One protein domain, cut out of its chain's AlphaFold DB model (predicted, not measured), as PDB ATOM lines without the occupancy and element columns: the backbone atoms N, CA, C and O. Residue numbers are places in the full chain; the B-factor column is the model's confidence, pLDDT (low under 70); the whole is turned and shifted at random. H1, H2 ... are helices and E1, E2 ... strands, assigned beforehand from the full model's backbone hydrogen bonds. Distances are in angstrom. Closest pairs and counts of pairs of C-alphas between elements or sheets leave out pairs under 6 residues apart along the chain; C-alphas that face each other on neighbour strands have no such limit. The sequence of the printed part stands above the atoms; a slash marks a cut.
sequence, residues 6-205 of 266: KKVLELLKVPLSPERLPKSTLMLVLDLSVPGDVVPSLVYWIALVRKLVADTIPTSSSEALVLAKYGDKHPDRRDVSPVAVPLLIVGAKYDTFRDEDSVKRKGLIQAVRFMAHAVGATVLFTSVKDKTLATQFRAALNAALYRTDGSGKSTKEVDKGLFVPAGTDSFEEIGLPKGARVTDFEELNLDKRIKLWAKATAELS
ATOM      1  N   LYS A   6      58.481  65.425 -25.334       61.81
ATOM      2  CA  LYS A   6      58.015  66.734 -24.858       61.81
ATOM      3  C   LYS A   6      57.145  67.464 -25.893       61.81
ATOM      4  O   LYS A   6      56.104  67.988 -25.528       61.81
ATOM      5  N   LYS A   7      57.532  67.462 -27.172       79.00
ATOM      6  CA  LYS A   7      56.785  68.107 -28.266       79.00
ATOM      7  C   LYS A   7      55.437  67.411 -28.492       79.00
ATOM      8  O   LYS A   7      54.423  68.087 -28.614       79.00
ATOM      9  N   VAL A   8      55.405  66.074 -28.471       84.25
ATOM     10  CA  VAL A   8      54.158  65.297 -28.632       84.25
ATOM     11  C   VAL A   8      53.180  65.561 -27.488       84.25
ATOM     12  O   VAL A   8      51.998  65.796 -27.729       84.25
ATOM     13  N   LEU A   9      53.669  65.575 -26.244       85.88
ATOM     14  CA  LEU A   9      52.828  65.834 -25.077       85.88
ATOM     15  C   LEU A   9      52.177  67.226 -25.130       85.88
ATOM     16  O   LEU A   9      50.985  67.351 -24.861       85.88
ATOM     17  N   GLU A  10      52.930  68.259 -25.516       86.44
ATOM     18  CA  GLU A  10      52.394  69.619 -25.651       86.44
ATOM     19  C   GLU A  10      51.343  69.722 -26.765       86.44
ATOM     20  O   GLU A  10      50.334  70.405 -26.595       86.44
ATOM     21  N   LEU A  11      51.515  68.990 -27.873       89.50
ATOM     22  CA  LEU A  11      50.507  68.923 -28.936       89.50
ATOM     23  C   LEU A  11      49.222  68.228 -28.472       89.50
ATOM     24  O   LEU A  11      48.132  68.671 -28.827       89.50
ATOM     25  N   LEU A  12      49.328  67.178 -27.654       89.62
ATOM     26  CA  LEU A  12      48.166  66.458 -27.124       89.62
ATOM     27  C   LEU A  12      47.366  67.283 -26.110       89.62
ATOM     28  O   LEU A  12      46.142  67.164 -26.069       89.62
ATOM     29  N   LYS A  13      48.021  68.171 -25.352       87.75
ATOM     30  CA  LYS A  13      47.351  69.093 -24.418       87.75
ATOM     31  C   LYS A  13      46.426  70.100 -25.119       87.75
ATOM     32  O   LYS A  13      45.520  70.632 -24.483       87.75
ATOM     33  N   VAL A  14      46.604  70.346 -26.423       88.81
ATOM     34  CA  VAL A  14      45.761  71.280 -27.192       88.81
ATOM     35  C   VAL A  14      44.312  70.774 -27.332       88.81
ATOM     36  O   VAL A  14      43.394  71.507 -26.949       88.81
ATOM     37  N   PRO A  15      44.043  69.555 -27.848       90.44
ATOM     38  CA  PRO A  15      42.690  68.996 -27.888       90.44
ATOM     39  C   PRO A  15      42.244  68.370 -26.559       90.44
ATOM     40  O   PRO A  15      41.045  68.332 -26.285       90.44
ATOM     41  N   LEU A  16      43.173  67.900 -25.721       90.88
ATOM     42  CA  LEU A  16      42.872  67.197 -24.471       90.88
ATOM     43  C   LEU A  16      43.047  68.131 -23.270       90.88
ATOM     44  O   LEU A  16      43.928  67.947 -22.439       90.88
ATOM     45  N   SER A  17      42.194  69.154 -23.193       87.44
ATOM     46  CA  SER A  17      42.146  70.058 -22.035       87.44
ATOM     47  C   SER A  17      41.601  69.349 -20.781       87.44
ATOM     48  O   SER A  17      40.915  68.330 -20.921       87.44
ATOM     49  N   PRO A  18      41.805  69.905 -19.567       86.62
ATOM     50  CA  PRO A  18      41.260  69.352 -18.316       86.62
ATOM     51  C   PRO A  18      39.758  69.042 -18.352       86.62
ATOM     52  O   PRO A  18      39.303  68.079 -17.748       86.62
ATOM     53  N   GLU A  19      38.983  69.814 -19.114       87.00
ATOM     54  CA  GLU A  19      37.537  69.622 -19.276       87.00
ATOM     55  C   GLU A  19      37.165  68.517 -20.280       87.00
ATOM     56  O   GLU A  19      36.095  67.909 -20.185       87.00
ATOM     57  N   ARG A  20      38.030  68.270 -21.273       89.62
ATOM     58  CA  ARG A  20      37.776  67.342 -22.384       89.62
ATOM     59  C   ARG A  20      38.367  65.963 -22.133       89.62
ATOM     60  O   ARG A  20      37.738  64.971 -22.493       89.62
ATOM     61  N   LEU A  21      39.525  65.882 -21.481       88.75
ATOM     62  CA  LEU A  21      40.219  64.620 -21.232       88.75
ATOM     63  C   LEU A  21      39.352  63.606 -20.450       88.75
ATOM     64  O   LEU A  21      39.232  62.478 -20.931       88.75
ATOM     65  N   PRO A  22      38.628  63.971 -19.367       85.25
ATOM     66  CA  PRO A  22      37.740  63.040 -18.656       85.25
ATOM     67  C   PRO A  22      36.568  62.510 -19.495       85.25
ATOM     68  O   PRO A  22      35.968  61.495 -19.146       85.25
ATOM     69  N   LYS A  23      36.203  63.206 -20.580       85.69
ATOM     70  CA  LYS A  23      35.128  62.830 -21.516       85.69
ATOM     71  C   LYS A  23      35.659  62.118 -22.763       85.69
ATOM     72  O   LYS A  23      34.869  61.628 -23.562       85.69
ATOM     73  N   SER A  24      36.975  62.058 -22.929       89.00
ATOM     74  CA  SER A  24      37.619  61.457 -24.090       89.00
ATOM     75  C   SER A  24      37.800  59.948 -23.928       89.00
ATOM     76  O   SER A  24      37.785  59.413 -22.822       89.00
ATOM     77  N   THR A  25      37.975  59.271 -25.058       90.19
ATOM     78  CA  THR A  25      38.486  57.900 -25.129       90.19
ATOM     79  C   THR A  25      39.785  57.952 -25.908       90.19
ATOM     80  O   THR A  25      39.828  58.542 -26.989       90.19
ATOM     81  N   LEU A  26      40.839  57.352 -25.365       93.56
ATOM     82  CA  LEU A  26      42.130  57.267 -26.033       93.56
ATOM     83  C   LEU A  26      42.279  55.900 -26.696       93.56
ATOM     84  O   LEU A  26      41.903  54.874 -26.131       93.56
ATOM     85  N   MET A  27      42.854  55.892 -27.895       95.62
ATOM     86  CA  MET A  27      43.134  54.676 -28.647       95.62
ATOM     87  C   MET A  27      44.604  54.657 -29.056       95.62
ATOM     88  O   MET A  27      45.076  55.576 -29.724       95.62
ATOM     89  N   LEU A  28      45.319  53.609 -28.658       96.81
ATOM     90  CA  LEU A  28      46.696  53.343 -29.057       96.81
ATOM     91  C   LEU A  28      46.679  52.300 -30.164       96.81
ATOM     92  O   LEU A  28      46.188  51.193 -29.954       96.81
ATOM     93  N   VAL A  29      47.210  52.645 -31.333       96.88
ATOM     94  CA  VAL A  29      47.283  51.732 -32.477       96.88
ATOM     95  C   VAL A  29      48.718  51.237 -32.620       96.88
ATOM     96  O   VAL A  29      49.640  52.033 -32.775       96.88
ATOM     97  N   LEU A  30      48.895  49.922 -32.547       96.50
ATOM     98  CA  LEU A  30      50.165  49.220 -32.677       96.50
ATOM     99  C   LEU A  30      50.211  48.534 -34.042       96.50
ATOM    100  O   LEU A  30      49.240  47.896 -34.449       96.50
ATOM    101  N   ASP A  31      51.328  48.654 -34.753       95.31
ATOM    102  CA  ASP A  31      51.518  47.990 -36.041       95.31
ATOM    103  C   ASP A  31      52.065  46.571 -35.830       95.31
ATOM    104  O   ASP A  31      53.228  46.404 -35.470       95.31
ATOM    105  N   LEU A  32      51.245  45.542 -36.059       95.81
ATOM    106  CA  LEU A  32      51.670  44.149 -35.884       95.81
ATOM    107  C   LEU A  32      52.515  43.616 -37.056       95.81
ATOM    108  O   LEU A  32      53.037  42.510 -36.953       95.81
ATOM    109  N   SER A  33      52.682  44.373 -38.151       94.12
ATOM    110  CA  SER A  33      53.575  43.966 -39.253       94.12
ATOM    111  C   SER A  33      55.061  44.034 -38.890       94.12
ATOM    112  O   SER A  33      55.879  43.443 -39.589       94.12
ATOM    113  N   VAL A  34      55.408  44.701 -37.782       93.44
ATOM    114  CA  VAL A  34      56.767  44.735 -37.224       93.44
ATOM    115  C   VAL A  34      56.708  44.347 -35.738       93.44
ATOM    116  O   VAL A  34      56.723  45.216 -34.865       93.44
ATOM    117  N   PRO A  35      56.620  43.041 -35.414       92.75
ATOM    118  CA  PRO A  35      56.369  42.563 -34.048       92.75
ATOM    119  C   PRO A  35      57.373  43.062 -33.004       92.75
ATOM    120  O   PRO A  35      56.995  43.314 -31.860       92.75
ATOM    121  N   GLY A  36      58.640  43.241 -33.395       93.31
ATOM    122  CA  GLY A  36      59.692  43.718 -32.494       93.31
ATOM    123  C   GLY A  36      59.475  45.138 -31.967       93.31
ATOM    124  O   GLY A  36      59.922  45.460 -30.869       93.31
ATOM    125  N   ASP A  37      58.721  45.970 -32.690       93.44
ATOM    126  CA  ASP A  37      58.491  47.372 -32.319       93.44
ATOM    127  C   ASP A  37      57.227  47.562 -31.467       93.44
ATOM    128  O   ASP A  37      57.040  48.613 -30.846       93.44
ATOM    129  N   VAL A  38      56.359  46.548 -31.399       95.69
ATOM    130  CA  VAL A  38      55.041  46.618 -30.747       95.69
ATOM    131  C   VAL A  38      55.167  46.916 -29.255       95.69
ATOM    132  O   VAL A  38      54.538  47.851 -28.758       95.69
ATOM    133  N   VAL A  39      55.985  46.147 -28.531       95.69
ATOM    134  CA  VAL A  39      56.138  46.315 -27.078       95.69
ATOM    135  C   VAL A  39      56.866  47.615 -26.717       95.69
ATOM    136  O   VAL A  39      56.330  48.358 -25.893       95.69
ATOM    137  N   PRO A  40      58.015  47.968 -27.330       93.69
ATOM    138  CA  PRO A  40      58.651  49.265 -27.097       93.69
ATOM    139  C   PRO A  40      57.709  50.449 -27.350       93.69
ATOM    140  O   PRO A  40      57.630  51.365 -26.528       93.69
ATOM    141  N   SER A  41      56.939  50.402 -28.443       93.56
ATOM    142  CA  SER A  41      55.950  51.435 -28.769       93.56
ATOM    143  C   SER A  41      54.848  51.511 -27.715       93.56
ATOM    144  O   SER A  41      54.492  52.602 -27.269       93.56
ATOM    145  N   LEU A  42      54.320  50.368 -27.276       95.81
ATOM    146  CA  LEU A  42      53.274  50.324 -26.260       95.81
ATOM    147  C   LEU A  42      53.755  50.895 -24.918       95.81
ATOM    148  O   LEU A  42      53.053  51.712 -24.323       95.81
ATOM    149  N   VAL A  43      54.962  50.532 -24.474       94.62
ATOM    150  CA  VAL A  43      55.573  51.072 -23.246       94.62
ATOM    151  C   VAL A  43      55.704  52.594 -23.325       94.62
ATOM    152  O   VAL A  43      55.318  53.295 -22.386       94.62
ATOM    153  N   TYR A  44      56.196  53.111 -24.453       92.69
ATOM    154  CA  TYR A  44      56.308  54.549 -24.696       92.69
ATOM    155  C   TYR A  44      54.948  55.255 -24.595       92.69
ATOM    156  O   TYR A  44      54.805  56.233 -23.854       92.69
ATOM    157  N   TRP A  45      53.935  54.749 -25.302       94.00
ATOM    158  CA  TRP A  45      52.615  55.375 -25.338       94.00
ATOM    159  C   TRP A  45      51.886  55.303 -23.997       94.00
ATOM    160  O   TRP A  45      51.260  56.284 -23.604       94.00
ATOM    161  N   ILE A  46      52.008  54.195 -23.259       93.31
ATOM    162  CA  ILE A  46      51.466  54.079 -21.896       93.31
ATOM    163  C   ILE A  46      52.083  55.141 -20.984       93.31
ATOM    164  O   ILE A  46      51.354  55.844 -20.282       93.31
ATOM    165  N   ALA A  47      53.411  55.292 -21.005       92.06
ATOM    166  CA  ALA A  47      54.096  56.293 -20.193       92.06
ATOM    167  C   ALA A  47      53.658  57.719 -20.563       92.06
ATOM    168  O   ALA A  47      53.403  58.545 -19.683       92.06
ATOM    169  N   LEU A  48      53.512  57.999 -21.862       92.06
ATOM    170  CA  LEU A  48      53.051  59.292 -22.356       92.06
ATOM    171  C   LEU A  48      51.614  59.590 -21.913       92.06
ATOM    172  O   LEU A  48      51.347  60.684 -21.417       92.06
ATOM    173  N   VAL A  49      50.699  58.628 -22.055       91.75
ATOM    174  CA  VAL A  49      49.291  58.773 -21.657       91.75
ATOM    175  C   VAL A  49      49.165  58.970 -20.147       91.75
ATOM    176  O   VAL A  49      48.448  59.868 -19.711       91.75
ATOM    177  N   ARG A  50      49.900  58.194 -19.340       90.44
ATOM    178  CA  ARG A  50      49.945  58.376 -17.880       90.44
ATOM    179  C   ARG A  50      50.400  59.783 -17.508       90.44
ATOM    180  O   ARG A  50      49.762  60.435 -16.687       90.44
ATOM    181  N   LYS A  51      51.458  60.277 -18.158       90.69
ATOM    182  CA  LYS A  51      51.956  61.639 -17.946       90.69
ATOM    183  C   LYS A  51      50.938  62.702 -18.362       90.69
ATOM    184  O   LYS A  51      50.726  63.655 -17.625       90.69
ATOM    185  N   LEU A  52      50.283  62.531 -19.510       90.25
ATOM    186  CA  LEU A  52      49.233  63.439 -19.971       90.25
ATOM    187  C   LEU A  52      48.093  63.542 -18.954       90.25
ATOM    188  O   LEU A  52      47.657  64.646 -18.640       90.25
ATOM    189  N   VAL A  53      47.625  62.404 -18.444       89.06
ATOM    190  CA  VAL A  53      46.549  62.349 -17.449       89.06
ATOM    191  C   VAL A  53      46.979  63.014 -16.144       89.06
ATOM    192  O   VAL A  53      46.242  63.864 -15.651       89.06
ATOM    193  N   ALA A  54      48.178  62.705 -15.643       87.81
ATOM    194  CA  ALA A  54      48.719  63.307 -14.424       87.81
ATOM    195  C   ALA A  54      48.890  64.836 -14.532       87.81
ATOM    196  O   ALA A  54      48.602  65.553 -13.579       87.81
ATOM    197  N   ASP A  55      49.306  65.343 -15.697       87.06
ATOM    198  CA  ASP A  55      49.469  66.783 -15.947       87.06
ATOM    199  C   ASP A  55      48.122  67.529 -16.078       87.06
ATOM    200  O   ASP A  55      48.080  68.751 -15.931       87.06
ATOM    201  N   THR A  56      47.037  66.826 -16.423       84.06
ATOM    202  CA  THR A  56      45.797  67.447 -16.926       84.06
ATOM    203  C   THR A  56      44.605  67.277 -15.987       84.06
ATOM    204  O   THR A  56      43.751  68.162 -15.928       84.06
ATOM    205  N   ILE A  57      44.513  66.159 -15.263       78.62
ATOM    206  CA  ILE A  57      43.390  65.853 -14.371       78.62
ATOM    207  C   ILE A  57      43.889  65.883 -12.922       78.62
ATOM    208  O   ILE A  57      44.715  65.047 -12.559       78.62
ATOM    209  N   PRO A  58      43.376  66.787 -12.064       67.25
ATOM    210  CA  PRO A  58      43.624  66.709 -10.631       67.25
ATOM    211  C   PRO A  58      42.998  65.420 -10.077       67.25
ATOM    212  O   PRO A  58      41.797  65.173 -10.195       67.25
ATOM    213  N   THR A  59      43.861  64.563  -9.543       62.53
ATOM    214  CA  THR A  59      43.645  63.169  -9.147       62.53
ATOM    215  C   THR A  59      42.419  62.969  -8.246       62.53
ATOM    216  O   THR A  59      42.332  63.584  -7.186       62.53
ATOM    217  N   SER A  60      41.476  62.102  -8.652       54.62
ATOM    218  CA  SER A  60      40.718  61.180  -7.761       54.62
ATOM    219  C   SER A  60      39.504  60.519  -8.435       54.62
ATOM    220  O   SER A  60      39.280  59.329  -8.253       54.62
ATOM    221  N   SER A  61      38.704  61.246  -9.224       54.38
ATOM    222  CA  SER A  61      37.379  60.725  -9.625       54.38
ATOM    223  C   SER A  61      37.408  59.671 -10.744       54.38
ATOM    224  O   SER A  61      36.580  58.762 -10.749       54.38
ATOM    225  N   SER A  62      38.347  59.758 -11.692       58.06
ATOM    226  CA  SER A  62      38.280  58.948 -12.920       58.06
ATOM    227  C   SER A  62      39.016  57.598 -12.833       58.06
ATOM    228  O   SER A  62      38.689  56.669 -13.567       58.06
ATOM    229  N   GLU A  63      39.939  57.429 -11.879       61.75
ATOM    230  CA  GLU A  63      40.558  56.120 -11.597       61.75
ATOM    231  C   GLU A  63      39.530  55.124 -11.043       61.75
ATOM    232  O   GLU A  63      39.525  53.958 -11.433       61.75
ATOM    233  N   ALA A  64      38.591  55.599 -10.217       63.69
ATOM    234  CA  ALA A  64      37.518  54.780  -9.657       63.69
ATOM    235  C   ALA A  64      36.611  54.171 -10.741       63.69
ATOM    236  O   ALA A  64      36.201  53.018 -10.620       63.69
ATOM    237  N   LEU A  65      36.343  54.907 -11.827       66.94
ATOM    238  CA  LEU A  65      35.516  54.429 -12.943       66.94
ATOM    239  C   LEU A  65      36.178  53.283 -13.712       66.94
ATOM    240  O   LEU A  65      35.495  52.378 -14.186       66.94
ATOM    241  N   VAL A  66      37.503  53.315 -13.852       67.12
ATOM    242  CA  VAL A  66      38.233  52.248 -14.547       67.12
ATOM    243  C   VAL A  66      38.483  51.072 -13.608       67.12
ATOM    244  O   VAL A  66      38.333  49.926 -14.024       67.12
ATOM    245  N   LEU A  67      38.754  51.329 -12.327       74.62
ATOM    246  CA  LEU A  67      38.883  50.282 -11.315       74.62
ATOM    247  C   LEU A  67      37.567  49.515 -11.101       74.62
ATOM    248  O   LEU A  67      37.596  48.308 -10.866       74.62
ATOM    249  N   ALA A  68      36.417  50.177 -11.272       74.94
ATOM    250  CA  ALA A  68      35.107  49.527 -11.247       74.94
ATOM    251  C   ALA A  68      34.981  48.398 -12.289       74.94
ATOM    252  O   ALA A  68      34.265  47.431 -12.038       74.94
ATOM    253  N   LYS A  69      35.715  48.460 -13.412       79.38
ATOM    254  CA  LYS A  69      35.674  47.421 -14.458       79.38
ATOM    255  C   LYS A  69      36.256  46.080 -14.023       79.38
ATOM    256  O   LYS A  69      35.854  45.055 -14.553       79.38
ATOM    257  N   TYR A  70      37.182  46.076 -13.068       79.75
ATOM    258  CA  TYR A  70      37.735  44.838 -12.519       79.75
ATOM    259  C   TYR A  70      36.696  44.134 -11.635       79.75
ATOM    260  O   TYR A  70      36.706  42.915 -11.504       79.75
ATOM    261  N   GLY A  71      35.743  44.879 -11.065       81.44
ATOM    262  CA  GLY A  71      34.836  44.371 -10.044       81.44
ATOM    263  C   GLY A  71      35.542  44.193  -8.698       81.44
ATOM    264  O   GLY A  71      36.772  44.206  -8.588       81.44
ATOM    265  N   ASP A  72      34.771  44.088  -7.619       82.75
ATOM    266  CA  ASP A  72      35.323  44.120  -6.252       82.75
ATOM    267  C   ASP A  72      36.049  42.836  -5.848       82.75
ATOM    268  O   ASP A  72      36.861  42.847  -4.925       82.75
ATOM    269  N   LYS A  73      35.792  41.739  -6.564       88.00
ATOM    270  CA  LYS A  73      36.358  40.411  -6.293       88.00
ATOM    271  C   LYS A  73      37.511  40.033  -7.225       88.00
ATOM    272  O   LYS A  73      37.938  38.883  -7.210       88.00
ATOM    273  N   HIS A  74      37.991  40.959  -8.054       90.69
ATOM    274  CA  HIS A  74      39.080  40.659  -8.976       90.69
ATOM    275  C   HIS A  74      40.374  40.342  -8.216       90.69
ATOM    276  O   HIS A  74      40.761  41.157  -7.370       90.69
ATOM    277  N   PRO A  75      41.082  39.242  -8.536       92.19
ATOM    278  CA  PRO A  75      42.324  38.880  -7.848       92.19
ATOM    279  C   PRO A  75      43.376  39.992  -7.957       92.19
ATOM    280  O   PRO A  75      43.935  40.427  -6.956       92.19
ATOM    281  N   ASP A  76      43.542  40.550  -9.156       91.94
ATOM    282  CA  ASP A  76      44.595  41.533  -9.434       91.94
ATOM    283  C   ASP A  76      44.231  42.988  -9.100       91.94
ATOM    284  O   ASP A  76      44.965  43.904  -9.468       91.94
ATOM    285  N   ARG A  77      43.098  43.257  -8.433       87.88
ATOM    286  CA  ARG A  77      42.604  44.637  -8.240       87.88
ATOM    287  C   ARG A  77      43.627  45.562  -7.568       87.88
ATOM    288  O   ARG A  77      43.609  46.764  -7.808       87.88
ATOM    289  N   ARG A  78      44.482  45.008  -6.704       87.31
ATOM    290  CA  ARG A  78      45.517  45.749  -5.962       87.31
ATOM    291  C   ARG A  78      46.824  45.918  -6.738       87.31
ATOM    292  O   ARG A  78      47.629  46.768  -6.373       87.31
ATOM    293  N   ASP A  79      46.999  45.150  -7.806       89.06
ATOM    294  CA  ASP A  79      48.268  45.016  -8.523       89.06
ATOM    295  C   ASP A  79      48.256  45.746  -9.872       89.06
ATOM    296  O   ASP A  79      49.288  45.847 -10.547       89.06
ATOM    297  N   VAL A  80      47.088  46.243 -10.279       90.62
ATOM    298  CA  VAL A  80      46.892  47.065 -11.473       90.62
ATOM    299  C   VAL A  80      46.972  48.550 -11.132       90.62
ATOM    300  O   VAL A  80      46.644  48.982 -10.031       90.62
ATOM    301  N   SER A  81      47.377  49.357 -12.110       89.94
ATOM    302  CA  SER A  81      47.395  50.818 -12.010       89.94
ATOM    303  C   SER A  81      46.683  51.397 -13.237       89.94
ATOM    304  O   SER A  81      47.340  51.730 -14.239       89.94
ATOM    305  N   PRO A  82      45.333  51.438 -13.197       89.81
ATOM    306  CA  PRO A  82      44.527  51.873 -14.322       89.81
ATOM    307  C   PRO A  82      44.744  53.342 -14.667       89.81
ATOM    308  O   PRO A  82      44.892  54.191 -13.791       89.81
ATOM    309  N   VAL A  83      44.712  53.660 -15.959       88.50
ATOM    310  CA  VAL A  83      44.717  55.054 -16.409       88.50
ATOM    311  C   VAL A  83      43.338  55.662 -16.158       88.50
ATOM    312  O   VAL A  83      42.321  55.052 -16.470       88.50
ATOM    313  N   ALA A  84      43.291  56.899 -15.664       85.69
ATOM    314  CA  ALA A  84      42.057  57.621 -15.353       85.69
ATOM    315  C   ALA A  84      41.253  58.083 -16.595       85.69
ATOM    316  O   ALA A  84      40.516  59.064 -16.527       85.69
ATOM    317  N   VAL A  85      41.395  57.427 -17.748       86.88
ATOM    318  CA  VAL A  85      40.580  57.643 -18.953       86.88
ATOM    319  C   VAL A  85      40.361  56.309 -19.675       86.88
ATOM    320  O   VAL A  85      41.247  55.453 -19.636       86.88
ATOM    321  N   PRO A  86      39.218  56.107 -20.362       89.56
ATOM    322  CA  PRO A  86      39.013  54.934 -21.206       89.56
ATOM    323  C   PRO A  86      40.138  54.779 -22.237       89.56
ATOM    324  O   PRO A  86      40.395  55.694 -23.023       89.56
ATOM    325  N   LEU A  87      40.787  53.613 -22.231       92.88
ATOM    326  CA  LEU A  87      41.924  53.297 -23.091       92.88
ATOM    327  C   LEU A  87      41.648  52.028 -23.906       92.88
ATOM    328  O   LEU A  87      41.298  50.982 -23.353       92.88
ATOM    329  N   LEU A  88      41.825  52.135 -25.221       95.75
ATOM    330  CA  LEU A  88      41.744  51.030 -26.171       95.75
ATOM    331  C   LEU A  88      43.126  50.795 -26.791       95.75
ATOM    332  O   LEU A  88      43.709  51.715 -27.358       95.75
ATOM    333  N   ILE A  89      43.648  49.577 -26.708       97.94
ATOM    334  CA  ILE A  89      44.889  49.169 -27.378       97.94
ATOM    335  C   ILE A  89      44.511  48.303 -28.580       97.94
ATOM    336  O   ILE A  89      43.862  47.271 -28.430       97.94
ATOM    337  N   VAL A  90      44.904  48.723 -29.778       97.81
ATOM    338  CA  VAL A  90      44.525  48.080 -31.038       97.81
ATOM    339  C   VAL A  90      45.770  47.632 -31.785       97.81
ATOM    340  O   VAL A  90      46.549  48.463 -32.237       97.81
ATOM    341  N   GLY A  91      45.946  46.326 -31.962       97.12
ATOM    342  CA  GLY A  91      46.951  45.782 -32.873       97.12
ATOM    343  C   GLY A  91      46.401  45.713 -34.295       97.12
ATOM    344  O   GLY A  91      45.522  44.902 -34.574       97.12
ATOM    345  N   ALA A  92      46.886  46.562 -35.194       96.75
ATOM    346  CA  ALA A  92      46.500  46.574 -36.601       96.75
ATOM    347  C   ALA A  92      47.375  45.622 -37.433       96.75
ATOM    348  O   ALA A  92      48.477  45.266 -37.028       96.75
ATOM    349  N   LYS A  93      46.899  45.253 -38.630       95.50
ATOM    350  CA  LYS A  93      47.576  44.323 -39.558       95.50
ATOM    351  C   LYS A  93      47.779  42.918 -38.973       95.50
ATOM    352  O   LYS A  93      48.792  42.264 -39.215       95.50
ATOM    353  N   TYR A  94      46.785  42.427 -38.226       95.31
ATOM    354  CA  TYR A  94      46.817  41.066 -37.681       95.31
ATOM    355  C   TYR A  94      46.995  39.991 -38.764       95.31
ATOM    356  O   TYR A  94      47.608  38.966 -38.508       95.31
ATOM    357  N   ASP A  95      46.536  40.242 -39.991       93.31
ATOM    358  CA  ASP A  95      46.747  39.343 -41.128       93.31
ATOM    359  C   ASP A  95      48.222  39.095 -41.453       93.31
ATOM    360  O   ASP A  95      48.541  38.027 -41.947       93.31
ATOM    361  N   THR A  96      49.114  40.049 -41.172       92.94
ATOM    362  CA  THR A  96      50.562  39.868 -41.357       92.94
ATOM    363  C   THR A  96      51.178  39.141 -40.165       92.94
ATOM    364  O   THR A  96      52.021  38.268 -40.323       92.94
ATOM    365  N   PHE A  97      50.717  39.465 -38.958       94.12
ATOM    366  CA  PHE A  97      51.219  38.871 -37.722       94.12
ATOM    367  C   PHE A  97      50.773  37.427 -37.501       94.12
ATOM    368  O   PHE A  97      51.474  36.660 -36.848       94.12
ATOM    369  N   ARG A  98      49.609  37.032 -38.024       91.69
ATOM    370  CA  ARG A  98      49.064  35.686 -37.816       91.69
ATOM    371  C   ARG A  98      49.993  34.587 -38.350       91.69
ATOM    372  O   ARG A  98      49.917  33.477 -37.840       91.69
ATOM    373  N   ASP A  99      50.819  34.887 -39.351       89.75
ATOM    374  CA  ASP A  99      51.689  33.919 -40.027       89.75
ATOM    375  C   ASP A  99      53.115  33.895 -39.419       89.75
ATOM    376  O   ASP A  99      53.975  33.146 -39.879       89.75
ATOM    377  N   GLU A 100      53.376  34.683 -38.365       92.00
ATOM    378  CA  GLU A 100      54.633  34.642 -37.602       92.00
ATOM    379  C   GLU A 100      54.798  33.346 -36.794       92.00
ATOM    380  O   GLU A 100      53.841  32.619 -36.496       92.00
ATOM    381  N   ASP A 101      56.034  33.092 -36.359       92.50
ATOM    382  CA  ASP A 101      56.357  31.938 -35.523       92.50
ATOM    383  C   ASP A 101      55.474  31.869 -34.261       92.50
ATOM    384  O   ASP A 101      55.239  32.862 -33.569       92.50
ATOM    385  N   SER A 102      54.996  30.666 -33.935       91.25
ATOM    386  CA  SER A 102      54.061  30.445 -32.826       91.25
ATOM    387  C   SER A 102      54.595  30.912 -31.466       91.25
ATOM    388  O   SER A 102      53.824  31.432 -30.654       91.25
ATOM    389  N   VAL A 103      55.905  30.788 -31.220       92.31
ATOM    390  CA  VAL A 103      56.540  31.225 -29.972       92.31
ATOM    391  C   VAL A 103      56.579  32.747 -29.917       92.31
ATOM    392  O   VAL A 103      56.220  33.321 -28.885       92.31
ATOM    393  N   LYS A 104      56.930  33.407 -31.030       92.38
ATOM    394  CA  LYS A 104      56.879  34.874 -31.146       92.38
ATOM    395  C   LYS A 104      55.460  35.400 -30.953       92.38
ATOM    396  O   LYS A 104      55.249  36.308 -30.148       92.38
ATOM    397  N   ARG A 105      54.476  34.793 -31.632       93.25
ATOM    398  CA  ARG A 105      53.066  35.197 -31.541       93.25
ATOM    399  C   ARG A 105      52.553  35.100 -30.110       93.25
ATOM    400  O   ARG A 105      51.992  36.063 -29.586       93.25
ATOM    401  N   LYS A 106      52.800  33.961 -29.453       93.44
ATOM    402  CA  LYS A 106      52.403  33.728 -28.060       93.44
ATOM    403  C   LYS A 106      53.061  34.729 -27.108       93.44
ATOM    404  O   LYS A 106      52.355  35.341 -26.311       93.44
ATOM    405  N   GLY A 107      54.376  34.925 -27.217       94.06
ATOM    406  CA  GLY A 107      55.118  35.853 -26.360       94.06
ATOM    407  C   GLY A 107      54.612  37.291 -26.477       94.06
ATOM    408  O   GLY A 107      54.342  37.931 -25.460       94.06
ATOM    409  N   LEU A 108      54.388  37.768 -27.706       95.44
ATOM    410  CA  LEU A 108      53.864  39.111 -27.943       95.44
ATOM    411  C   LEU A 108      52.439  39.277 -27.396       95.44
ATOM    412  O   LEU A 108      52.152  40.265 -26.724       95.44
ATOM    413  N   ILE A 109      51.549  38.313 -27.652       95.50
ATOM    414  CA  ILE A 109      50.164  38.363 -27.162       95.50
ATOM    415  C   ILE A 109      50.129  38.403 -25.634       95.50
ATOM    416  O   ILE A 109      49.391  39.212 -25.074       95.50
ATOM    417  N   GLN A 110      50.935  37.582 -24.952       96.00
ATOM    418  CA  GLN A 110      51.017  37.612 -23.489       96.00
ATOM    419  C   GLN A 110      51.540  38.962 -22.978       96.00
ATOM    420  O   GLN A 110      50.949  39.527 -22.060       96.00
ATOM    421  N   ALA A 111      52.576  39.525 -23.609       96.62
ATOM    422  CA  ALA A 111      53.130  40.823 -23.226       96.62
ATOM    423  C   ALA A 111      52.111  41.964 -23.384       96.62
ATOM    424  O   ALA A 111      51.926  42.771 -22.472       96.62
ATOM    425  N   VAL A 112      51.414  42.021 -24.524       97.06
ATOM    426  CA  VAL A 112      50.400  43.052 -24.779       97.06
ATOM    427  C   VAL A 112      49.205  42.877 -23.835       97.06
ATOM    428  O   VAL A 112      48.726  43.872 -23.291       97.06
ATOM    429  N   ARG A 113      48.755  41.638 -23.575       97.00
ATOM    430  CA  ARG A 113      47.706  41.350 -22.578       97.00
ATOM    431  C   ARG A 113      48.113  41.811 -21.183       97.00
ATOM    432  O   ARG A 113      47.340  42.513 -20.540       97.00
ATOM    433  N   PHE A 114      49.338  41.501 -20.752       96.81
ATOM    434  CA  PHE A 114      49.875  41.961 -19.470       96.81
ATOM    435  C   PHE A 114      49.832  43.482 -19.360       96.81
ATOM    436  O   PHE A 114      49.308  44.011 -18.385       96.81
ATOM    437  N   MET A 115      50.345  44.197 -20.364       96.88
ATOM    438  CA  MET A 115      50.384  45.660 -20.342       96.88
ATOM    439  C   MET A 115      48.987  46.279 -20.394       96.88
ATOM    440  O   MET A 115      48.745  47.258 -19.698       96.88
ATOM    441  N   ALA A 116      48.061  45.708 -21.168       96.25
ATOM    442  CA  ALA A 116      46.676  46.166 -21.222       96.25
ATOM    443  C   ALA A 116      45.965  45.979 -19.875       96.25
ATOM    444  O   ALA A 116      45.371  46.923 -19.349       96.25
ATOM    445  N   HIS A 117      46.100  44.791 -19.282       95.44
ATOM    446  CA  HIS A 117      45.548  44.466 -17.968       95.44
ATOM    447  C   HIS A 117      46.184  45.286 -16.847       95.44
ATOM    448  O   HIS A 117      45.514  45.703 -15.917       95.44
ATOM    449  N   ALA A 118      47.469  45.599 -16.947       93.88
ATOM    450  CA  ALA A 118      48.165  46.441 -15.987       93.88
ATOM    451  C   ALA A 118      47.622  47.880 -15.924       93.88
ATOM    452  O   ALA A 118      47.684  48.516 -14.870       93.88
ATOM    453  N   VAL A 119      47.116  48.400 -17.049       93.56
ATOM    454  CA  VAL A 119      46.694  49.803 -17.199       93.56
ATOM    455  C   VAL A 119      45.182  49.992 -17.333       93.56
ATOM    456  O   VAL A 119      44.734  51.116 -17.567       93.56
ATOM    457  N   GLY A 120      44.379  48.935 -17.182       92.44
ATOM    458  CA  GLY A 120      42.920  49.029 -17.309       92.44
ATOM    459  C   GLY A 120      42.418  49.241 -18.734       92.44
ATOM    460  O   GLY A 120      41.332  49.793 -18.920       92.44
ATOM    461  N   ALA A 121      43.192  48.835 -19.741       94.25
ATOM    462  CA  ALA A 121      42.823  48.985 -21.142       94.25
ATOM    463  C   ALA A 121      42.085  47.757 -21.683       94.25
ATOM    464  O   ALA A 121      42.393  46.618 -21.342       94.25
ATOM    465  N   THR A 122      41.151  48.001 -22.602       94.75
ATOM    466  CA  THR A 122      40.657  46.950 -23.497       94.75
ATOM    467  C   THR A 122      41.682  46.764 -24.608       94.75
ATOM    468  O   THR A 122      42.112  47.751 -25.205       94.75
ATOM    469  N   VAL A 123      42.059  45.525 -24.919       96.50
ATOM    470  CA  VAL A 123      42.968  45.221 -26.033       96.50
ATOM    471  C   VAL A 123      42.275  44.391 -27.099       96.50
ATOM    472  O   VAL A 123      41.523  43.472 -26.783       96.50
ATOM    473  N   LEU A 124      42.534  44.694 -28.370       96.44
ATOM    474  CA  LEU A 124      42.084  43.857 -29.474       96.44
ATOM    475  C   LEU A 124      43.001  43.917 -30.691       96.44
ATOM    476  O   LEU A 124      43.676  44.918 -30.921       96.44
ATOM    477  N   PHE A 125      42.999  42.864 -31.496       96.56
ATOM    478  CA  PHE A 125      43.688  42.820 -32.780       96.56
ATOM    479  C   PHE A 125      42.690  42.907 -33.926       96.56
ATOM    480  O   PHE A 125      41.584  42.375 -33.862       96.56
ATOM    481  N   THR A 126      43.077  43.607 -34.987       96.12
ATOM    482  CA  THR A 126      42.228  43.830 -36.149       96.12
ATOM    483  C   THR A 126      43.016  43.763 -37.450       96.12
ATOM    484  O   THR A 126      44.227  43.995 -37.506       96.12
ATOM    485  N   SER A 127      42.310  43.442 -38.529       95.06
ATOM    486  CA  SER A 127      42.824  43.492 -39.889       95.06
ATOM    487  C   SER A 127      41.747  44.047 -40.804       95.06
ATOM    488  O   SER A 127      40.578  43.688 -40.702       95.06
ATOM    489  N   VAL A 128      42.156  44.886 -41.752       93.31
ATOM    490  CA  VAL A 128      41.267  45.372 -42.814       93.31
ATOM    491  C   VAL A 128      40.825  44.252 -43.763       93.31
ATOM    492  O   VAL A 128      39.808  44.396 -44.436       93.31
ATOM    493  N   LYS A 129      41.565  43.134 -43.807       93.88
ATOM    494  CA  LYS A 129      41.251  41.961 -44.635       93.88
ATOM    495  C   LYS A 129      40.281  40.993 -43.952       93.88
ATOM    496  O   LYS A 129      39.707  40.143 -44.625       93.88
ATOM    497  N   ASP A 130      40.077  41.130 -42.643       93.06
ATOM    498  CA  ASP A 130      39.200  40.266 -41.855       93.06
ATOM    499  C   ASP A 130      37.939  41.026 -41.419       93.06
ATOM    500  O   ASP A 130      37.961  41.886 -40.534       93.06
ATOM    501  N   LYS A 131      36.802  40.697 -42.044       94.00
ATOM    502  CA  LYS A 131      35.511  41.341 -41.753       94.00
ATOM    503  C   LYS A 131      35.038  41.093 -40.319       94.00
ATOM    504  O   LYS A 131      34.389  41.973 -39.749       94.00
ATOM    505  N   THR A 132      35.348  39.936 -39.738       92.50
ATOM    506  CA  THR A 132      34.942  39.575 -38.376       92.50
ATOM    507  C   THR A 132      35.703  40.432 -37.373       92.50
ATOM    508  O   THR A 132      35.081  41.121 -36.562       92.50
ATOM    509  N   LEU A 133      37.031  40.498 -37.502       93.00
ATOM    510  CA  LEU A 133      37.869  41.336 -36.640       93.00
ATOM    511  C   LEU A 133      37.580  42.833 -36.824       93.00
ATOM    512  O   LEU A 133      37.581  43.596 -35.857       93.00
ATOM    513  N   ALA A 134      37.285  43.278 -38.048       94.12
ATOM    514  CA  ALA A 134      36.883  44.660 -38.303       94.12
ATOM    515  C   ALA A 134      35.521  45.000 -37.668       94.12
ATOM    516  O   ALA A 134      35.306  46.122 -37.209       94.12
ATOM    517  N   THR A 135      34.585  44.048 -37.637       93.88
ATOM    518  CA  THR A 135      33.280  44.225 -36.980       93.88
ATOM    519  C   THR A 135      33.438  44.283 -35.464       93.88
ATOM    520  O   THR A 135      32.900  45.190 -34.830       93.88
ATOM    521  N   GLN A 136      34.249  43.388 -34.893       93.31
ATOM    522  CA  GLN A 136      34.567  43.390 -33.466       93.31
ATOM    523  C   GLN A 136      35.267  44.685 -33.031       93.31
ATOM    524  O   GLN A 136      34.900  45.261 -32.011       93.31
ATOM    525  N   PHE A 137      36.206  45.200 -33.833       94.69
ATOM    526  CA  PHE A 137      36.840  46.498 -33.589       94.69
ATOM    527  C   PHE A 137      35.820  47.641 -33.520       94.69
ATOM    528  O   PHE A 137      35.835  48.413 -32.563       94.69
ATOM    529  N   ARG A 138      34.902  47.740 -34.494       94.00
ATOM    530  CA  ARG A 138      33.860  48.785 -34.496       94.00
ATOM    531  C   ARG A 138      32.946  48.682 -33.276       94.00
ATOM    532  O   ARG A 138      32.624  49.705 -32.678       94.00
ATOM    533  N   ALA A 139      32.561  47.466 -32.890       93.38
ATOM    534  CA  ALA A 139      31.748  47.236 -31.699       93.38
ATOM    535  C   ALA A 139      32.476  47.685 -30.419       93.38
ATOM    536  O   ALA A 139      31.903  48.415 -29.612       93.38
ATOM    537  N   ALA A 140      33.754  47.323 -30.268       92.94
ATOM    538  CA  ALA A 140      34.574  47.723 -29.126       92.94
ATOM    539  C   ALA A 140      34.800  49.244 -29.066       92.94
ATOM    540  O   ALA A 140      34.715  49.837 -27.990       92.94
ATOM    541  N   LEU A 141      35.044  49.882 -30.215       93.31
ATOM    542  CA  LEU A 141      35.200  51.332 -30.312       93.31
ATOM    543  C   LEU A 141      33.911  52.060 -29.912       93.31
ATOM    544  O   LEU A 141      33.961  52.977 -29.098       93.31
ATOM    545  N   ASN A 142      32.759  51.626 -30.430       92.62
ATOM    546  CA  ASN A 142      31.467  52.205 -30.064       92.62
ATOM    547  C   ASN A 142      31.185  52.046 -28.568       92.62
ATOM    548  O   ASN A 142      30.804  53.016 -27.919       92.62
ATOM    549  N   ALA A 143      31.437  50.864 -28.001       90.31
ATOM    550  CA  ALA A 143      31.265  50.645 -26.568       90.31
ATOM    551  C   ALA A 143      32.154  51.577 -25.728       90.31
ATOM    552  O   ALA A 143      31.696  52.145 -24.738       90.31
ATOM    553  N   ALA A 144      33.402  51.802 -26.151       88.56
ATOM    554  CA  ALA A 144      34.306  52.728 -25.476       88.56
ATOM    555  C   ALA A 144      33.831  54.192 -25.576       88.56
ATOM    556  O   ALA A 144      33.819  54.896 -24.567       88.56
ATOM    557  N   LEU A 145      33.384  54.628 -26.759       88.94
ATOM    558  CA  LEU A 145      32.902  55.993 -27.005       88.94
ATOM    559  C   LEU A 145      31.601  56.307 -26.255       88.94
ATOM    560  O   LEU A 145      31.478  57.381 -25.667       88.94
ATOM    561  N   TYR A 146      30.648  55.372 -26.252       87.44
ATOM    562  CA  TYR A 146      29.338  55.544 -25.616       87.44
ATOM    563  C   TYR A 146      29.288  55.064 -24.163       87.44
ATOM    564  O   TYR A 146      28.255  55.211 -23.514       87.44
ATOM    565  N   ARG A 147      30.399  54.532 -23.633       82.75
ATOM    566  CA  ARG A 147      30.510  54.002 -22.262       82.75
ATOM    567  C   ARG A 147      29.449  52.944 -21.952       82.75
ATOM    568  O   ARG A 147      28.915  52.905 -20.847       82.75
ATOM    569  N   THR A 148      29.144  52.110 -22.937       83.69
ATOM    570  CA  THR A 148      28.232  50.979 -22.768       83.69
ATOM    571  C   THR A 148      29.019  49.726 -22.426       83.69
ATOM    572  O   THR A 148      30.217  49.627 -22.715       83.69
ATOM    573  N   ASP A 149      28.332  48.733 -21.875       72.19
ATOM    574  CA  ASP A 149      28.906  47.402 -21.746       72.19
ATOM    575  C   ASP A 149      29.238  46.872 -23.145       72.19
ATOM    576  O   ASP A 149      28.417  46.896 -24.068       72.19
ATOM    577  N   GLY A 150      30.499  46.487 -23.336       67.81
ATOM    578  CA  GLY A 150      30.973  45.979 -24.615       67.81
ATOM    579  C   GLY A 150      30.289  44.661 -24.967       67.81
ATOM    580  O   GLY A 150      30.147  43.779 -24.126       67.81
ATOM    581  N   SER A 151      29.902  44.501 -26.230       60.88
ATOM    582  CA  SER A 151      29.398  43.231 -26.750       60.88
ATOM    583  C   SER A 151      30.543  42.401 -27.330       60.88
ATOM    584  O   SER A 151      31.286  42.889 -28.182       60.88
ATOM    585  N   GLY A 152      30.652  41.134 -26.937       69.88
ATOM    586  CA  GLY A 152      31.578  40.182 -27.555       69.88
ATOM    587  C   GLY A 152      32.189  39.222 -26.544       69.88
ATOM    588  O   GLY A 152      32.490  39.600 -25.416       69.88
ATOM    589  N   LYS A 153      32.386  37.966 -26.955       78.94
ATOM    590  CA  LYS A 153      33.117  36.990 -26.141       78.94
ATOM    591  C   LYS A 153      34.601  37.341 -26.164       78.94
ATOM    592  O   LYS A 153      35.140  37.593 -27.238       78.94
ATOM    593  N   SER A 154      35.227  37.362 -24.987       85.38
ATOM    594  CA  SER A 154      36.677  37.520 -24.859       85.38
ATOM    595  C   SER A 154      37.376  36.395 -25.628       85.38
ATOM    596  O   SER A 154      37.028  35.224 -25.466       85.38
ATOM    597  N   THR A 155      38.334  36.759 -26.475       88.31
ATOM    598  CA  THR A 155      39.146  35.833 -27.264       88.31
ATOM    599  C   THR A 155      40.600  36.070 -26.900       88.31
ATOM    600  O   THR A 155      41.189  37.087 -27.266       88.31
ATOM    601  N   LYS A 156      41.178  35.124 -26.162       86.19
ATOM    602  CA  LYS A 156      42.577  35.152 -25.703       86.19
ATOM    603  C   LYS A 156      43.479  34.209 -26.514       86.19
ATOM    604  O   LYS A 156      44.653  34.041 -26.191       86.19
ATOM    605  N   GLU A 157      42.914  33.571 -27.539       75.69
ATOM    606  CA  GLU A 157      43.572  32.559 -28.362       75.69
ATOM    607  C   GLU A 157      44.515  33.187 -29.395       75.69
ATOM    608  O   GLU A 157      44.202  34.199 -30.014       75.69
ATOM    609  N   VAL A 158      45.661  32.547 -29.633       75.00
ATOM    610  CA  VAL A 158      46.684  33.049 -30.566       75.00
ATOM    611  C   VAL A 158      46.199  33.048 -32.021       75.00
ATOM    612  O   VAL A 158      46.561  33.948 -32.779       75.00
ATOM    613  N   ASP A 159      45.356  32.080 -32.398       77.50
ATOM    614  CA  ASP A 159      44.997  31.810 -33.798       77.50
ATOM    615  C   ASP A 159      43.673  32.448 -34.257       77.50
ATOM    616  O   ASP A 159      43.396  32.492 -35.454       77.50
ATOM    617  N   LYS A 160      42.847  32.960 -33.333       81.19
ATOM    618  CA  LYS A 160      41.527  33.554 -33.643       81.19
ATOM    619  C   LYS A 160      41.499  35.084 -33.534       81.19
ATOM    620  O   LYS A 160      40.427  35.685 -33.567       81.19
ATOM    621  N   GLY A 161      42.664  35.711 -33.397       85.50
ATOM    622  CA  GLY A 161      42.787  37.114 -33.016       85.50
ATOM    623  C   GLY A 161      42.634  37.336 -31.510       85.50
ATOM    624  O   GLY A 161      42.322  36.429 -30.744       85.50
ATOM    625  N   LEU A 162      42.872  38.576 -31.088       94.81
ATOM    626  CA  LEU A 162      42.841  38.982 -29.686       94.81
ATOM    627  C   LEU A 162      41.661  39.927 -29.451       94.81
ATOM    628  O   LEU A 162      41.492  40.892 -30.191       94.81
ATOM    629  N   PHE A 163      40.880  39.688 -28.402       95.56
ATOM    630  CA  PHE A 163      39.907  40.637 -27.866       95.56
ATOM    631  C   PHE A 163      39.737  40.395 -26.371       95.56
ATOM    632  O   PHE A 163      39.178  39.382 -25.966       95.56
ATOM    633  N   VAL A 164      40.203  41.331 -25.552       94.88
ATOM    634  CA  VAL A 164      40.147  41.241 -24.095       94.88
ATOM    635  C   VAL A 164      39.617  42.564 -23.547       94.88
ATOM    636  O   VAL A 164      40.346  43.562 -23.524       94.88
ATOM    637  N   PRO A 165      38.338  42.608 -23.136       93.56
ATOM    638  CA  PRO A 165      37.783  43.743 -22.411       93.56
ATOM    639  C   PRO A 165      38.531  44.003 -21.099       93.56
ATOM    640  O   PRO A 165      38.909  43.062 -20.395       93.56
ATOM    641  N   ALA A 166      38.704  45.279 -20.749       91.62
ATOM    642  CA  ALA A 166      39.286  45.676 -19.467       91.62
ATOM    643  C   ALA A 166      38.554  45.005 -18.288       91.62
ATOM    644  O   ALA A 166      37.325  45.031 -18.238       91.62
ATOM    645  N   GLY A 167      39.313  44.429 -17.349       89.75
ATOM    646  CA  GLY A 167      38.780  43.747 -16.163       89.75
ATOM    647  C   GLY A 167      38.355  42.286 -16.368       89.75
ATOM    648  O   GLY A 167      37.850  41.676 -15.434       89.75
ATOM    649  N   THR A 168      38.549  41.714 -17.563       91.81
ATOM    650  CA  THR A 168      38.217  40.299 -17.860       91.81
ATOM    651  C   THR A 168      39.436  39.377 -17.962       91.81
ATOM    652  O   THR A 168      39.301  38.194 -18.290       91.81
ATOM    653  N   ASP A 169      40.635  39.915 -17.744       93.69
ATOM    654  CA  ASP A 169      41.880  39.148 -17.760       93.69
ATOM    655  C   ASP A 169      42.435  38.933 -16.357       93.69
ATOM    656  O   ASP A 169      41.962  39.553 -15.413       93.69
ATOM    657  N   SER A 170      43.437  38.071 -16.207       94.81
ATOM    658  CA  SER A 170      44.184  37.982 -14.954       94.81
ATOM    659  C   SER A 170      45.672  37.754 -15.181       94.81
ATOM    660  O   SER A 170      46.074  37.149 -16.177       94.81
ATOM    661  N   PHE A 171      46.512  38.223 -14.255       94.25
ATOM    662  CA  PHE A 171      47.955  37.964 -14.317       94.25
ATOM    663  C   PHE A 171      48.264  36.464 -14.265       94.25
ATOM    664  O   PHE A 171      49.177  36.008 -14.951       94.25
ATOM    665  N   GLU A 172      47.462  35.694 -13.529       93.56
ATOM    666  CA  GLU A 172      47.556  34.234 -13.478       93.56
ATOM    667  C   GLU A 172      47.281  33.585 -14.846       93.56
ATOM    668  O   GLU A 172      48.075  32.766 -15.307       93.56
ATOM    669  N   GLU A 173      46.210  33.985 -15.543       94.06
ATOM    670  CA  GLU A 173      45.849  33.417 -16.851       94.06
ATOM    671  C   GLU A 173      46.798  33.869 -17.974       94.06
ATOM    672  O   GLU A 173      47.021  33.150 -18.951       94.06
ATOM    673  N   ILE A 174      47.367  35.070 -17.858       95.00
ATOM    674  CA  ILE A 174      48.412  35.546 -18.772       95.00
ATOM    675  C   ILE A 174      49.701  34.742 -18.561       95.00
ATOM    676  O   ILE A 174      50.374  34.389 -19.538       95.00
ATOM    677  N   GLY A 175      50.026  34.431 -17.306       93.56
ATOM    678  CA  GLY A 175      51.236  33.731 -16.905       93.56
ATOM    679  C   GLY A 175      52.477  34.626 -16.925       93.56
ATOM    680  O   GLY A 175      52.398  35.854 -16.925       93.56
ATOM    681  N   LEU A 176      53.646  33.989 -16.939       93.50
ATOM    682  CA  LEU A 176      54.948  34.657 -16.923       93.50
ATOM    683  C   LEU A 176      55.614  34.625 -18.308       93.50
ATOM    684  O   LEU A 176      55.351  33.706 -19.095       93.50
ATOM    685  N   PRO A 177      56.514  35.580 -18.611       92.19
ATOM    686  CA  PRO A 177      57.352  35.483 -19.796       92.19
ATOM    687  C   PRO A 177      58.179  34.193 -19.780       92.19
ATOM    688  O   PRO A 177      58.572  33.692 -18.723       92.19
ATOM    689  N   LYS A 178      58.489  33.660 -20.963       86.19
ATOM    690  CA  LYS A 178      59.308  32.448 -21.088       86.19
ATOM    691  C   LYS A 178      60.669  32.663 -20.412       86.19
ATOM    692  O   LYS A 178      61.386  33.591 -20.762       86.19
ATOM    693  N   GLY A 179      61.017  31.790 -19.466       83.56
ATOM    694  CA  GLY A 179      62.286  31.852 -18.729       83.56
ATOM    695  C   GLY A 179      62.296  32.784 -17.511       83.56
ATOM    696  O   GLY A 179      63.303  32.829 -16.812       83.56
ATOM    697  N   ALA A 180      61.199  33.493 -17.222       88.19
ATOM    698  CA  ALA A 180      61.075  34.285 -16.001       88.19
ATOM    699  C   ALA A 180      60.762  33.405 -14.781       88.19
ATOM    700  O   ALA A 180      60.087  32.378 -14.895       88.19
ATOM    701  N   ARG A 181      61.222  33.828 -13.598       86.81
ATOM    702  CA  ARG A 181      60.892  33.177 -12.325       86.81
ATOM    703  C   ARG A 181      59.728  33.898 -11.660       86.81
ATOM    704  O   ARG A 181      59.560  35.104 -11.826       86.81
ATOM    705  N   VAL A 182      58.972  33.168 -10.842       85.62
ATOM    706  CA  VAL A 182      57.858  33.726 -10.053       85.62
ATOM    707  C   VAL A 182      58.330  34.902  -9.191       85.62
ATOM    708  O   VAL A 182      57.709  35.959  -9.211       85.62
ATOM    709  N   THR A 183      59.498  34.768  -8.559       86.38
ATOM    710  CA  THR A 183      60.121  35.801  -7.714       86.38
ATOM    711  C   THR A 183      60.377  37.122  -8.436       86.38
ATOM    712  O   THR A 183      60.408  38.171  -7.801       86.38
ATOM    713  N   ASP A 184      60.553  37.104  -9.762       83.19
ATOM    714  CA  ASP A 184      60.786  38.327 -10.538       83.19
ATOM    715  C   ASP A 184      59.492  39.173 -10.665       83.19
ATOM    716  O   ASP A 184      59.549  40.348 -11.031       83.19
ATOM    717  N   PHE A 185      58.326  38.589 -10.343       85.81
ATOM    718  CA  PHE A 185      56.990  39.187 -10.463       85.81
ATOM    719  C   PHE A 185      56.227  39.302  -9.129       85.81
ATOM    720  O   PHE A 185      55.109  39.819  -9.132       85.81
ATOM    721  N   GLU A 186      56.826  38.883  -8.008       80.19
ATOM    722  CA  GLU A 186      56.274  39.046  -6.648       80.19
ATOM    723  C   GLU A 186      56.271  40.513  -6.185       80.19
ATOM    724  O   GLU A 186      55.466  40.911  -5.344       80.19
ATOM    725  N   GLU A 187      57.155  41.349  -6.741       77.19
ATOM    726  CA  GLU A 187      57.189  42.775  -6.425       77.19
ATOM    727  C   GLU A 187      55.987  43.509  -7.054       77.19
ATOM    728  O   GLU A 187      55.752  43.442  -8.263       77.19
ATOM    729  N   LEU A 188      55.292  44.324  -6.255       78.69
ATOM    730  CA  LEU A 188      54.158  45.158  -6.693       78.69
ATOM    731  C   LEU A 188      54.545  46.274  -7.684       78.69
ATOM    732  O   LEU A 188      53.689  47.011  -8.178       78.69
ATOM    733  N   ASN A 189      55.832  46.428  -8.000       87.00
ATOM    734  CA  ASN A 189      56.311  47.449  -8.920       87.00
ATOM    735  C   ASN A 189      55.964  47.090 -10.370       87.00
ATOM    736  O   ASN A 189      56.668  46.348 -11.062       87.00
ATOM    737  N   LEU A 190      54.866  47.667 -10.845       87.56
ATOM    738  CA  LEU A 190      54.347  47.404 -12.175       87.56
ATOM    739  C   LEU A 190      55.314  47.804 -13.298       87.56
ATOM    740  O   LEU A 190      55.438  47.073 -14.279       87.56
ATOM    741  N   ASP A 191      56.048  48.908 -13.152       88.44
ATOM    742  CA  ASP A 191      56.990  49.366 -14.179       88.44
ATOM    743  C   ASP A 191      58.171  48.398 -14.342       88.44
ATOM    744  O   ASP A 191      58.651  48.183 -15.457       88.44
ATOM    745  N   LYS A 192      58.623  47.764 -13.251       90.69
ATOM    746  CA  LYS A 192      59.619  46.684 -13.321       90.69
ATOM    747  C   LYS A 192      59.070  45.470 -14.071       90.69
ATOM    748  O   LYS A 192      59.734  44.984 -14.984       90.69
ATOM    749  N   ARG A 193      57.846  45.031 -13.761       92.75
ATOM    750  CA  ARG A 193      57.201  43.894 -14.448       92.75
ATOM    751  C   ARG A 193      56.996  44.169 -15.944       92.75
ATOM    752  O   ARG A 193      57.287  43.309 -16.772       92.75
ATOM    753  N   ILE A 194      56.601  45.392 -16.314       93.25
ATOM    754  CA  ILE A 194      56.511  45.839 -17.717       93.25
ATOM    755  C   ILE A 194      57.878  45.751 -18.415       93.25
ATOM    756  O   ILE A 194      57.960  45.263 -19.542       93.25
ATOM    757  N   LYS A 195      58.966  46.174 -17.755       92.19
ATOM    758  CA  LYS A 195      60.330  46.076 -18.310       92.19
ATOM    759  C   LYS A 195      60.782  44.629 -18.514       92.19
ATOM    760  O   LYS A 195      61.440  44.350 -19.512       92.19
ATOM    761  N   LEU A 196      60.420  43.716 -17.612       93.69
ATOM    762  CA  LEU A 196      60.711  42.286 -17.768       93.69
ATOM    763  C   LEU A 196      60.010  41.706 -19.000       93.69
ATOM    764  O   LEU A 196      60.651  41.031 -19.804       93.69
ATOM    765  N   TRP A 197      58.731  42.038 -19.206       94.88
ATOM    766  CA  TRP A 197      58.006  41.671 -20.427       94.88
ATOM    767  C   TRP A 197      58.628  42.271 -21.690       94.88
ATOM    768  O   TRP A 197      58.769  41.571 -22.694       94.88
ATOM    769  N   ALA A 198      59.037  43.541 -21.642       92.69
ATOM    770  CA  ALA A 198      59.709  44.191 -22.763       92.69
ATOM    771  C   ALA A 198      61.020  43.485 -23.132       92.69
ATOM    772  O   ALA A 198      61.249  43.208 -24.308       92.69
ATOM    773  N   LYS A 199      61.835  43.121 -22.135       92.38
ATOM    774  CA  LYS A 199      63.077  42.369 -22.345       92.38
ATOM    775  C   LYS A 199      62.811  40.989 -22.953       92.38
ATOM    776  O   LYS A 199      63.382  40.667 -23.988       92.38
ATOM    777  N   ALA A 200      61.911  40.209 -22.353       92.81
ATOM    778  CA  ALA A 200      61.598  38.860 -22.823       92.81
ATOM    779  C   ALA A 200      61.043  38.851 -24.258       92.81
ATOM    780  O   ALA A 200      61.343  37.959 -25.046       92.81
ATOM    781  N   THR A 201      60.254  39.865 -24.625       92.56
ATOM    782  CA  THR A 201      59.723  39.974 -25.990       92.56
ATOM    783  C   THR A 201      60.802  40.401 -26.985       92.56
ATOM    784  O   THR A 201      60.832  39.873 -28.092       92.56
ATOM    785  N   ALA A 202      61.720  41.291 -26.593       91.94
ATOM    786  CA  ALA A 202      62.841  41.708 -27.438       91.94
ATOM    787  C   ALA A 202      63.805  40.550 -27.760       91.94
ATOM    788  O   ALA A 202      64.372  40.513 -28.848       91.94
ATOM    789  N   GLU A 203      63.951  39.579 -26.853       91.50
ATOM    790  CA  GLU A 203      64.714  38.347 -27.105       91.50
ATOM    791  C   GLU A 203      64.045  37.450 -28.168       91.50
ATOM    792  O   GLU A 203      64.735  36.776 -28.931       91.50
ATOM    793  N   LEU A 204      62.708  37.457 -28.257       90.44
ATOM    794  CA  LEU A 204      61.946  36.695 -29.260       90.44
ATOM    795  C   LEU A 204      61.804  37.439 -30.595       90.44
ATOM    796  O   LEU A 204      61.692  36.827 -31.659       90.44
ATOM    797  N   SER A 205      61.712  38.762 -30.544       89.31
ATOM    798  CA  SER A 205      61.487  39.644 -31.685       89.31
ATOM    799  C   SER A 205      62.239  40.951 -31.447       89.31
ATOM    800  O   SER A 205      61.695  41.857 -30.813       89.31
TER     801      SER A 205
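What this domain is: This is residues 6 to 205 of the 266 residues of an uncharacterized protein of Aphanomyces astaci (UniProt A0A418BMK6). A small sheet of three parallel strands lies between helices: H2 and H6 run side by side over one face and H7 covers the other, making three layers. H9 packs on H2 and H6, on their side away from the sheet, while H1 packs on residues 48 to 56 of H2. The printed part has 200 residues, with nine named helices and three named strands in the order H1 E1 H2 H3 H4 E2 H5 H6 E3 H7 H8 H9; the sheet's order is E1 E2 E3 and the class is mostly helix. It is compact and rounded, with a radius of gyration of the C-alphas of 16.2 A and spans of 45 by 42 by 39 A.

Where its parts are: Find C-alpha 6 at (58.015, 66.734, -24.858), where H1, residues 6 to 13, begins. Read on to E1, residues 26 to 31, 16.6 A long, and H2, residues 35 to 56, 32.0 A. H3 is residues 61 to 70, H4 75 to 78, E2 87 to 92, 15.8 A, and H5 94 to 97. H6, residues 102 to 119, spans 25.9 A; E3 is 122 to 125. H7, residues 131 to 146, spans 22.4 A, H8 is 171 to 174, and H9, residues 190 to 204, runs 21.5 A to C-alpha 204 at (61.946, 36.695, -29.260).

How they stand to each other: Between E1 and E2, look for N 28 and O 88, 2.8 A apart; between E2 and E3, N 89 and O 122, 2.8 A. H2 is over E1 at a height over the sheet of 9.1 A, H6 on the same face at 10.3 A, and H7 on the opposite face at 9.7 A. E2, H5 H6, E3 form a strand-helix-strand unit, two parallel strands joined through helices, with a right-handed crossover; E1, H2 H3 H4, E2 form another. H2, H6 and H9 form a bundle, three helices together: H9 touches H6, closest C-alphas Ala 111 and Trp 197, 5.7 A, at a shallow tilt of 15 degrees, opposite ways. H8 touches H6, H5 only grazes the sheet, and H3 and H4 are close but not clearly touching. Every O i to N i+4 pair is within hydrogen-bond range in H1, H6 and H7, against 16 of 18 in H2, 10 of 11 in H9 and 2 of 6 in H3, where 4 of 7 O i to N i+3 pairs are; H4, H5 and H8 are too short for an O i to N i+4 pair.

The domain as a whole: The C-alphas of Glu 19 and Gly 179, the two farthest apart, are 45.2 A apart. The printed part has no cut; the links H1 to E1, H7 to H8 and H8 to H9 are long. Look for pLDDT under 70 at residue 6, residues 58 to 66 and residues 150 to 152.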